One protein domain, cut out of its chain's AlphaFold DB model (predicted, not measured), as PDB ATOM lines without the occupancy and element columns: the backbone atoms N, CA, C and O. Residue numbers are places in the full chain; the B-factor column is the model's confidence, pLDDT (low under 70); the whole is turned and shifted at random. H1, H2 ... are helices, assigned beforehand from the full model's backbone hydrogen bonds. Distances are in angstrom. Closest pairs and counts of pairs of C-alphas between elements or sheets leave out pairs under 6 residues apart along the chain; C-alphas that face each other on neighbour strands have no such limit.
ATOM      1  N   ILE A  33      23.784  -4.506  -1.519       98.31
ATOM      2  CA  ILE A  33      23.693  -5.834  -0.896       98.31
ATOM      3  C   ILE A  33      25.075  -6.307  -0.443       98.31
ATOM      4  O   ILE A  33      25.231  -6.742   0.694       98.31
ATOM      5  N   GLY A  34      26.094  -6.169  -1.294       98.00
ATOM      6  CA  GLY A  34      27.472  -6.529  -0.964       98.00
ATOM      7  C   GLY A  34      27.995  -5.769   0.253       98.00
ATOM      8  O   GLY A  34      28.665  -6.356   1.097       98.00
ATOM      9  N   THR A  35      27.624  -4.498   0.401       97.75
ATOM     10  CA  THR A  35      28.004  -3.702   1.574       97.75
ATOM     11  C   THR A  35      27.285  -4.133   2.837       97.75
ATOM     12  O   THR A  35      27.910  -4.219   3.891       97.75
ATOM     13  N   LEU A  36      25.987  -4.423   2.750       96.94
ATOM     14  CA  LEU A  36      25.224  -4.924   3.890       96.94
ATOM     15  C   LEU A  36      25.794  -6.257   4.377       96.94
ATOM     16  O   LEU A  36      26.000  -6.426   5.576       96.94
ATOM     17  N   LEU A  37      26.123  -7.158   3.446       96.88
ATOM     18  CA  LEU A  37      26.779  -8.425   3.761       96.88
ATOM     19  C   LEU A  37      28.151  -8.195   4.396       96.88
ATOM     20  O   LEU A  37      28.403  -8.708   5.483       96.88
ATOM     21  N   ALA A  38      29.001  -7.374   3.776       95.69
ATOM     22  CA  ALA A  38      30.320  -7.058   4.312       95.69
ATOM     23  C   ALA A  38      30.227  -6.470   5.726       95.69
ATOM     24  O   ALA A  38      30.906  -6.949   6.624       95.69
ATOM     25  N   THR A  39      29.337  -5.501   5.946       94.81
ATOM     26  CA  THR A  39      29.133  -4.872   7.259       94.81
ATOM     27  C   THR A  39      28.604  -5.879   8.281       94.81
ATOM     28  O   THR A  39      29.019  -5.843   9.432       94.81
ATOM     29  N   SER A  40      27.726  -6.805   7.878       93.56
ATOM     30  CA  SER A  40      27.163  -7.830   8.773       93.56
ATOM     31  C   SER A  40      28.181  -8.860   9.268       93.56
ATOM     32  O   SER A  40      27.961  -9.472  10.310       93.56
ATOM     33  N   PHE A  41      29.302  -9.038   8.560       95.25
ATOM     34  CA  PHE A  41      30.378  -9.930   8.996       95.25
ATOM     35  C   PHE A  41      31.263  -9.331  10.094       95.25
ATOM     36  O   PHE A  41      32.033 -10.067  10.710       95.25
ATOM     37  N   PHE A  42      31.152  -8.028  10.362       89.88
ATOM     38  CA  PHE A  42      31.902  -7.360  11.420       89.88
ATOM     39  C   PHE A  42      30.976  -6.948  12.570       89.88
ATOM     40  O   PHE A  42      29.827  -6.567  12.340       89.88
ATOM     41  N   PRO A  43      31.456  -7.004  13.825       88.88
ATOM     42  CA  PRO A  43      30.689  -6.499  14.951       88.88
ATOM     43  C   PRO A  43      30.462  -4.994  14.784       88.88
ATOM     44  O   PRO A  43      31.401  -4.232  14.546       88.88
ATOM     45  N   ALA A  44      29.208  -4.565  14.906       90.06
ATOM     46  CA  ALA A  44      28.878  -3.149  14.884       90.06
ATOM     47  C   ALA A  44      29.383  -2.469  16.161       90.06
ATOM     48  O   ALA A  44      29.203  -2.994  17.261       90.06
ATOM     49  N   ASP A  45      29.972  -1.283  16.011       88.62
ATOM     50  CA  ASP A  45      30.363  -0.457  17.150       88.62
ATOM     51  C   ASP A  45      29.106  -0.061  17.953       88.62
ATOM     52  O   ASP A  45      28.194   0.547  17.376       88.62
ATOM     53  N   PRO A  46      29.024  -0.372  19.260       89.56
ATOM     54  CA  PRO A  46      27.867  -0.037  20.089       89.56
ATOM     55  C   PRO A  46      27.564   1.464  20.171       89.56
ATOM     56  O   PRO A  46      26.419   1.839  20.403       89.56
ATOM     57  N   SER A  47      28.572   2.322  19.992       93.62
ATOM     58  CA  SER A  47      28.422   3.780  20.055       93.62
ATOM     59  C   SER A  47      27.797   4.383  18.793       93.62
ATOM     60  O   SER A  47      27.199   5.455  18.857       93.62
ATOM     61  N   VAL A  48      27.905   3.689  17.655       93.31
ATOM     62  CA  VAL A  48      27.445   4.167  16.338       93.31
ATOM     63  C   VAL A  48      26.216   3.390  15.858       93.31
ATOM     64  O   VAL A  48      25.301   3.954  15.260       93.31
ATOM     65  N   GLY A  49      26.175   2.090  16.145       93.50
ATOM     66  CA  GLY A  49      25.125   1.182  15.712       93.50
ATOM     67  C   GLY A  49      25.289   0.701  14.266       93.50
ATOM     68  O   GLY A  49      25.872   1.358  13.401       93.50
ATOM     69  N   PHE A  50      24.728  -0.478  13.989       93.56
ATOM     70  CA  PHE A  50      24.848  -1.143  12.689       93.56
ATOM     71  C   PHE A  50      24.271  -0.313  11.537       93.56
ATOM     72  O   PHE A  50      24.906  -0.190  10.497       93.56
ATOM     73  N   ALA A  51      23.083   0.274  11.716       94.25
ATOM     74  CA  ALA A  51      22.386   0.985  10.644       94.25
ATOM     75  C   ALA A  51      23.183   2.190  10.116       94.25
ATOM     76  O   ALA A  51      23.213   2.431   8.911       94.25
ATOM     77  N   VAL A  52      23.862   2.917  11.010       96.19
ATOM     78  CA  VAL A  52      24.679   4.082  10.648       96.19
ATOM     79  C   VAL A  52      25.946   3.642   9.915       96.19
ATOM     80  O   VAL A  52      26.251   4.191   8.859       96.19
ATOM     81  N   LEU A  53      26.641   2.610  10.410       95.31
ATOM     82  CA  LEU A  53      27.810   2.036   9.732       95.31
ATOM     83  C   LEU A  53      27.442   1.486   8.350       95.31
ATOM     84  O   LEU A  53      28.074   1.837   7.356       95.31
ATOM     85  N   ALA A  54      26.382   0.681   8.274       95.62
ATOM     86  CA  ALA A  54      25.884   0.110   7.032       95.62
ATOM     87  C   ALA A  54      25.498   1.204   6.027       95.62
ATOM     88  O   ALA A  54      25.873   1.121   4.859       95.62
ATOM     89  N   GLY A  55      24.802   2.255   6.472       96.69
ATOM     90  CA  GLY A  55      24.452   3.403   5.636       96.69
ATOM     91  C   GLY A  55      25.679   4.165   5.131       96.69
ATOM     92  O   GLY A  55      25.777   4.445   3.938       96.69
ATOM     93  N   TYR A  56      26.646   4.444   6.010       96.94
ATOM     94  CA  TYR A  56      27.883   5.134   5.642       96.94
ATOM     95  C   TYR A  56      28.706   4.332   4.628       96.94
ATOM     96  O   TYR A  56      29.089   4.857   3.583       96.94
ATOM     97  N   PHE A  57      28.927   3.038   4.879       96.50
ATOM     98  CA  PHE A  57      29.650   2.185   3.938       96.50
ATOM     99  C   PHE A  57      28.900   2.002   2.619       96.50
ATOM    100  O   PHE A  57      29.535   1.872   1.569       96.50
ATOM    101  N   SER A  58      27.562   2.030   2.642       97.88
ATOM    102  CA  SER A  58      26.749   1.888   1.431       97.88
ATOM    103  C   SER A  58      27.021   2.994   0.420       97.88
ATOM    104  O   SER A  58      26.854   2.745  -0.768       97.88
ATOM    105  N   LEU A  59      27.505   4.170   0.844       98.25
ATOM    106  CA  LEU A  59      27.977   5.206  -0.080       98.25
ATOM    107  C   LEU A  59      29.053   4.647  -1.018       98.25
ATOM    108  O   LEU A  59      28.934   4.758  -2.234       98.25
ATOM    109  N   TYR A  60      30.055   3.958  -0.470       98.00
ATOM    110  CA  TYR A  60      31.129   3.361  -1.263       98.00
ATOM    111  C   TYR A  60      30.635   2.184  -2.101       98.00
ATOM    112  O   TYR A  60      30.949   2.107  -3.288       98.00
ATOM    113  N   GLY A  61      29.838   1.288  -1.516       97.94
ATOM    114  CA  GLY A  61      29.317   0.122  -2.228       97.94
ATOM    115  C   GLY A  61      28.406   0.477  -3.391       97.94
ATOM    116  O   GLY A  61      28.577  -0.044  -4.491       97.94
ATOM    117  N   VAL A  62      27.461   1.393  -3.176       98.44
ATOM    118  CA  VAL A  62      26.546   1.880  -4.215       98.44
ATOM    119  C   VAL A  62      27.314   2.612  -5.305       98.44
ATOM    120  O   VAL A  62      27.085   2.335  -6.481       98.44
ATOM    121  N   THR A  63      28.250   3.500  -4.955       98.56
ATOM    122  CA  THR A  63      29.065   4.204  -5.954       98.56
ATOM    123  C   THR A  63      29.924   3.230  -6.761       98.56
ATOM    124  O   THR A  63      29.927   3.302  -7.990       98.56
ATOM    125  N   ALA A  64      30.598   2.278  -6.111       98.25
ATOM    126  CA  ALA A  64      31.392   1.260  -6.795       98.25
ATOM    127  C   ALA A  64      30.522   0.366  -7.692       98.25
ATOM    128  O   ALA A  64      30.872   0.117  -8.845       98.25
ATOM    129  N   GLY A  65      29.361  -0.066  -7.194       98.25
ATOM    130  CA  GLY A  65      28.395  -0.869  -7.934       98.25
ATOM    131  C   GLY A  65      27.825  -0.138  -9.149       98.25
ATOM    132  O   GLY A  65      27.740  -0.713 -10.233       98.25
ATOM    133  N   LEU A  66      27.507   1.149  -9.010       98.44
ATOM    134  CA  LEU A  66      27.075   2.012 -10.110       98.44
ATOM    135  C   LEU A  66      28.156   2.113 -11.190       98.44
ATOM    136  O   LEU A  66      27.866   1.891 -12.366       98.44
ATOM    137  N   VAL A  67      29.401   2.402 -10.800       98.38
ATOM    138  CA  VAL A  67      30.533   2.489 -11.735       98.38
ATOM    139  C   VAL A  67      30.744   1.150 -12.440       98.38
ATOM    140  O   VAL A  67      30.844   1.116 -13.666       98.38
ATOM    141  N   ALA A  68      30.734   0.040 -11.702       98.00
ATOM    142  CA  ALA A  68      30.849  -1.298 -12.272       98.00
ATOM    143  C   ALA A  68      29.712  -1.599 -13.264       98.00
ATOM    144  O   ALA A  68      29.974  -2.083 -14.365       98.00
ATOM    145  N   GLY A  69      28.468  -1.248 -12.927       97.12
ATOM    146  CA  GLY A  69      27.313  -1.392 -13.815       97.12
ATOM    147  C   GLY A  69      27.480  -0.612 -15.122       97.12
ATOM    148  O   GLY A  69      27.259  -1.161 -16.203       97.12
ATOM    149  N   ILE A  70      27.949   0.637 -15.048       97.06
ATOM    150  CA  ILE A  70      28.248   1.459 -16.231       97.06
ATOM    151  C   ILE A  70      29.365   0.830 -17.069       97.06
ATOM    152  O   ILE A  70      29.251   0.777 -18.293       97.06
ATOM    153  N   LEU A  71      30.433   0.334 -16.441       97.12
ATOM    154  CA  LEU A  71      31.537  -0.314 -17.151       97.12
ATOM    155  C   LEU A  71      31.071  -1.578 -17.882       97.12
ATOM    156  O   LEU A  71      31.397  -1.761 -19.055       97.12
ATOM    157  N   VAL A  72      30.264  -2.416 -17.226       95.06
ATOM    158  CA  VAL A  72      29.669  -3.611 -17.842       95.06
ATOM    159  C   VAL A  72      28.784  -3.221 -19.024       95.06
ATOM    160  O   VAL A  72      28.928  -3.792 -20.108       95.06
ATOM    161  N   TRP A  73      27.925  -2.212 -18.856       94.31
ATOM    162  CA  TRP A  73      27.108  -1.690 -19.948       94.31
ATOM    163  C   TRP A  73      27.965  -1.192 -21.114       94.31
ATOM    164  O   TRP A  73      27.706  -1.564 -22.253       94.31
ATOM    165  N   LEU A  74      29.020  -0.416 -20.851       92.94
ATOM    166  CA  LEU A  74      29.896   0.138 -21.885       92.94
ATOM    167  C   LEU A  74      30.611  -0.965 -22.679       92.94
ATOM    168  O   LEU A  74      30.772  -0.861 -23.896       92.94
ATOM    169  N   ILE A  75      31.034  -2.036 -22.004       91.12
ATOM    170  CA  ILE A  75      31.652  -3.200 -22.649       91.12
ATOM    171  C   ILE A  75      30.647  -3.901 -23.573       91.12
ATOM    172  O   ILE A  75      31.003  -4.287 -24.690       91.12
ATOM    173  N   LEU A  76      29.394  -4.053 -23.136       87.81
ATOM    174  CA  LEU A  76      28.335  -4.673 -23.936       87.81
ATOM    175  C   LEU A  76      27.876  -3.777 -25.093       87.81
ATOM    176  O   LEU A  76      27.734  -4.264 -26.214       87.81
ATOM    177  N   ASP A  77      27.744  -2.471 -24.871       85.44
ATOM    178  CA  ASP A  77      27.435  -1.480 -25.906       85.44
ATOM    179  C   ASP A  77      28.503  -1.474 -27.012       85.44
ATOM    180  O   ASP A  77      28.185  -1.484 -28.204       85.44
ATOM    181  N   ARG A  78      29.788  -1.576 -26.639       80.81
ATOM    182  CA  ARG A  78      30.886  -1.715 -27.609       80.81
ATOM    183  C   ARG A  78      30.779  -2.976 -28.466       80.81
ATOM    184  O   ARG A  78      31.145  -2.917 -29.641       80.81
ATOM    185  N   ARG A  79      30.305  -4.101 -27.914       75.62
ATOM    186  CA  ARG A  79      30.075  -5.334 -28.691       75.62
ATOM    187  C   ARG A  79      28.885  -5.181 -29.632       75.62
ATOM    188  O   ARG A  79      29.039  -5.428 -30.823       75.62
ATOM    189  N   SER A  80      27.771  -4.646 -29.136       67.12
ATOM    190  CA  SER A  80      26.558  -4.428 -29.932       67.12
ATOM    191  C   SER A  80      26.826  -3.588 -31.186       67.12
ATOM    192  O   SER A  80      26.397  -3.941 -32.280       67.12
ATOM    193  N   LYS A  81      27.621  -2.514 -31.064       62.12
ATOM    194  CA  LYS A  81      28.007  -1.668 -32.210       62.12
ATOM    195  C   LYS A  81      28.898  -2.382 -33.230       62.12
ATOM    196  O   LYS A  81      28.950  -1.966 -34.387       62.12
ATOM    197  N   ARG A  82      29.646  -3.416 -32.828       60.84
ATOM    198  CA  ARG A  82      30.437  -4.239 -33.758       60.84
ATOM    199  C   ARG A  82      29.566  -5.241 -34.509       60.84
ATOM    200  O   ARG A  82      29.788  -5.422 -35.704       60.84
ATOM    201  N   ASP A  83      28.583  -5.832 -33.844       59.47
ATOM    202  CA  ASP A  83      27.684  -6.809 -34.463       59.47
ATOM    203  C   ASP A  83      26.729  -6.149 -35.471       59.47
ATOM    204  O   ASP A  83      26.543  -6.670 -36.571       59.47
ATOM    205  N   GLU A  84      26.237  -4.937 -35.189       59.19
ATOM    206  CA  GLU A  84      25.446  -4.157 -36.158       59.19
ATOM    207  C   GLU A  84      26.220  -3.856 -37.454       59.19
ATOM    208  O   GLU A  84      25.650  -3.911 -38.547       59.19
ATOM    209  N   LYS A  85      27.533  -3.584 -37.368       58.62
ATOM    210  CA  LYS A  85      28.374  -3.375 -38.561       58.62
ATOM    211  C   LYS A  85      28.489  -4.637 -39.416       58.62
ATOM    212  O   LYS A  85      28.511  -4.529 -40.637       58.62
TER     213      LYS A  85
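What this domain is: This is residues 33 to 85 of the 93 residues of an uncharacterized protein of Cellulomonadaceae bacterium TMED98 (UniProt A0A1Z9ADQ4). One long helix, H2, makes the length of the model, and the short helix H1 is folded back beside its first part, joined to it by a loop at that end. The two form a lopsided helical hairpin, from which residues 66 to 85 of H2 stick out alone as a long arm. The printed part has 53 residues with two named helices, H1 then H2, and no named strand; the class is all helix. It is extended, with a radius of gyration of the C-alphas of 17.2 A and spans of 59 by 16 by 9 A, only just a rod.

How they stand to each other: H1, residues 33 to 40, and H2, residues 50 to 85, touch, and their closest C-alphas are those of Thr 35 and Gly 61, 5.5 A apart. H2 touches H1 with residues 50 to 61 alone. The two run opposite ways at a shallow tilt of 27 degrees and form a helical hairpin. H2 has a kink of 33 degrees near residue 57. Every O i to N i+4 pair of H1 is within hydrogen-bond range, and in H2 28 of 32 are.

Where its parts are: H1 begins at C-alpha 33, (23.693, -5.834, -0.896), and ends at C-alpha 40, (27.163, -7.830, 8.773), 10.5 A away. A short link of 9 residues leads to H2. H2 runs 51.4 A from C-alpha 50, at (24.848, -1.143, 12.689), to C-alpha 85, at (28.374, -3.375, -38.561).

The domain as a whole: The two C-alphas farthest apart are those of Ser 47 and Lys 85, at 59.1 A. Without residues 66 to 85, which stand free, the body of 33 residues spans 28 by 15 by 9 A. The printed part has no cut and no long link. The mean pLDDT of the printed part is 90.6, and residues 80 to 85 are under 70.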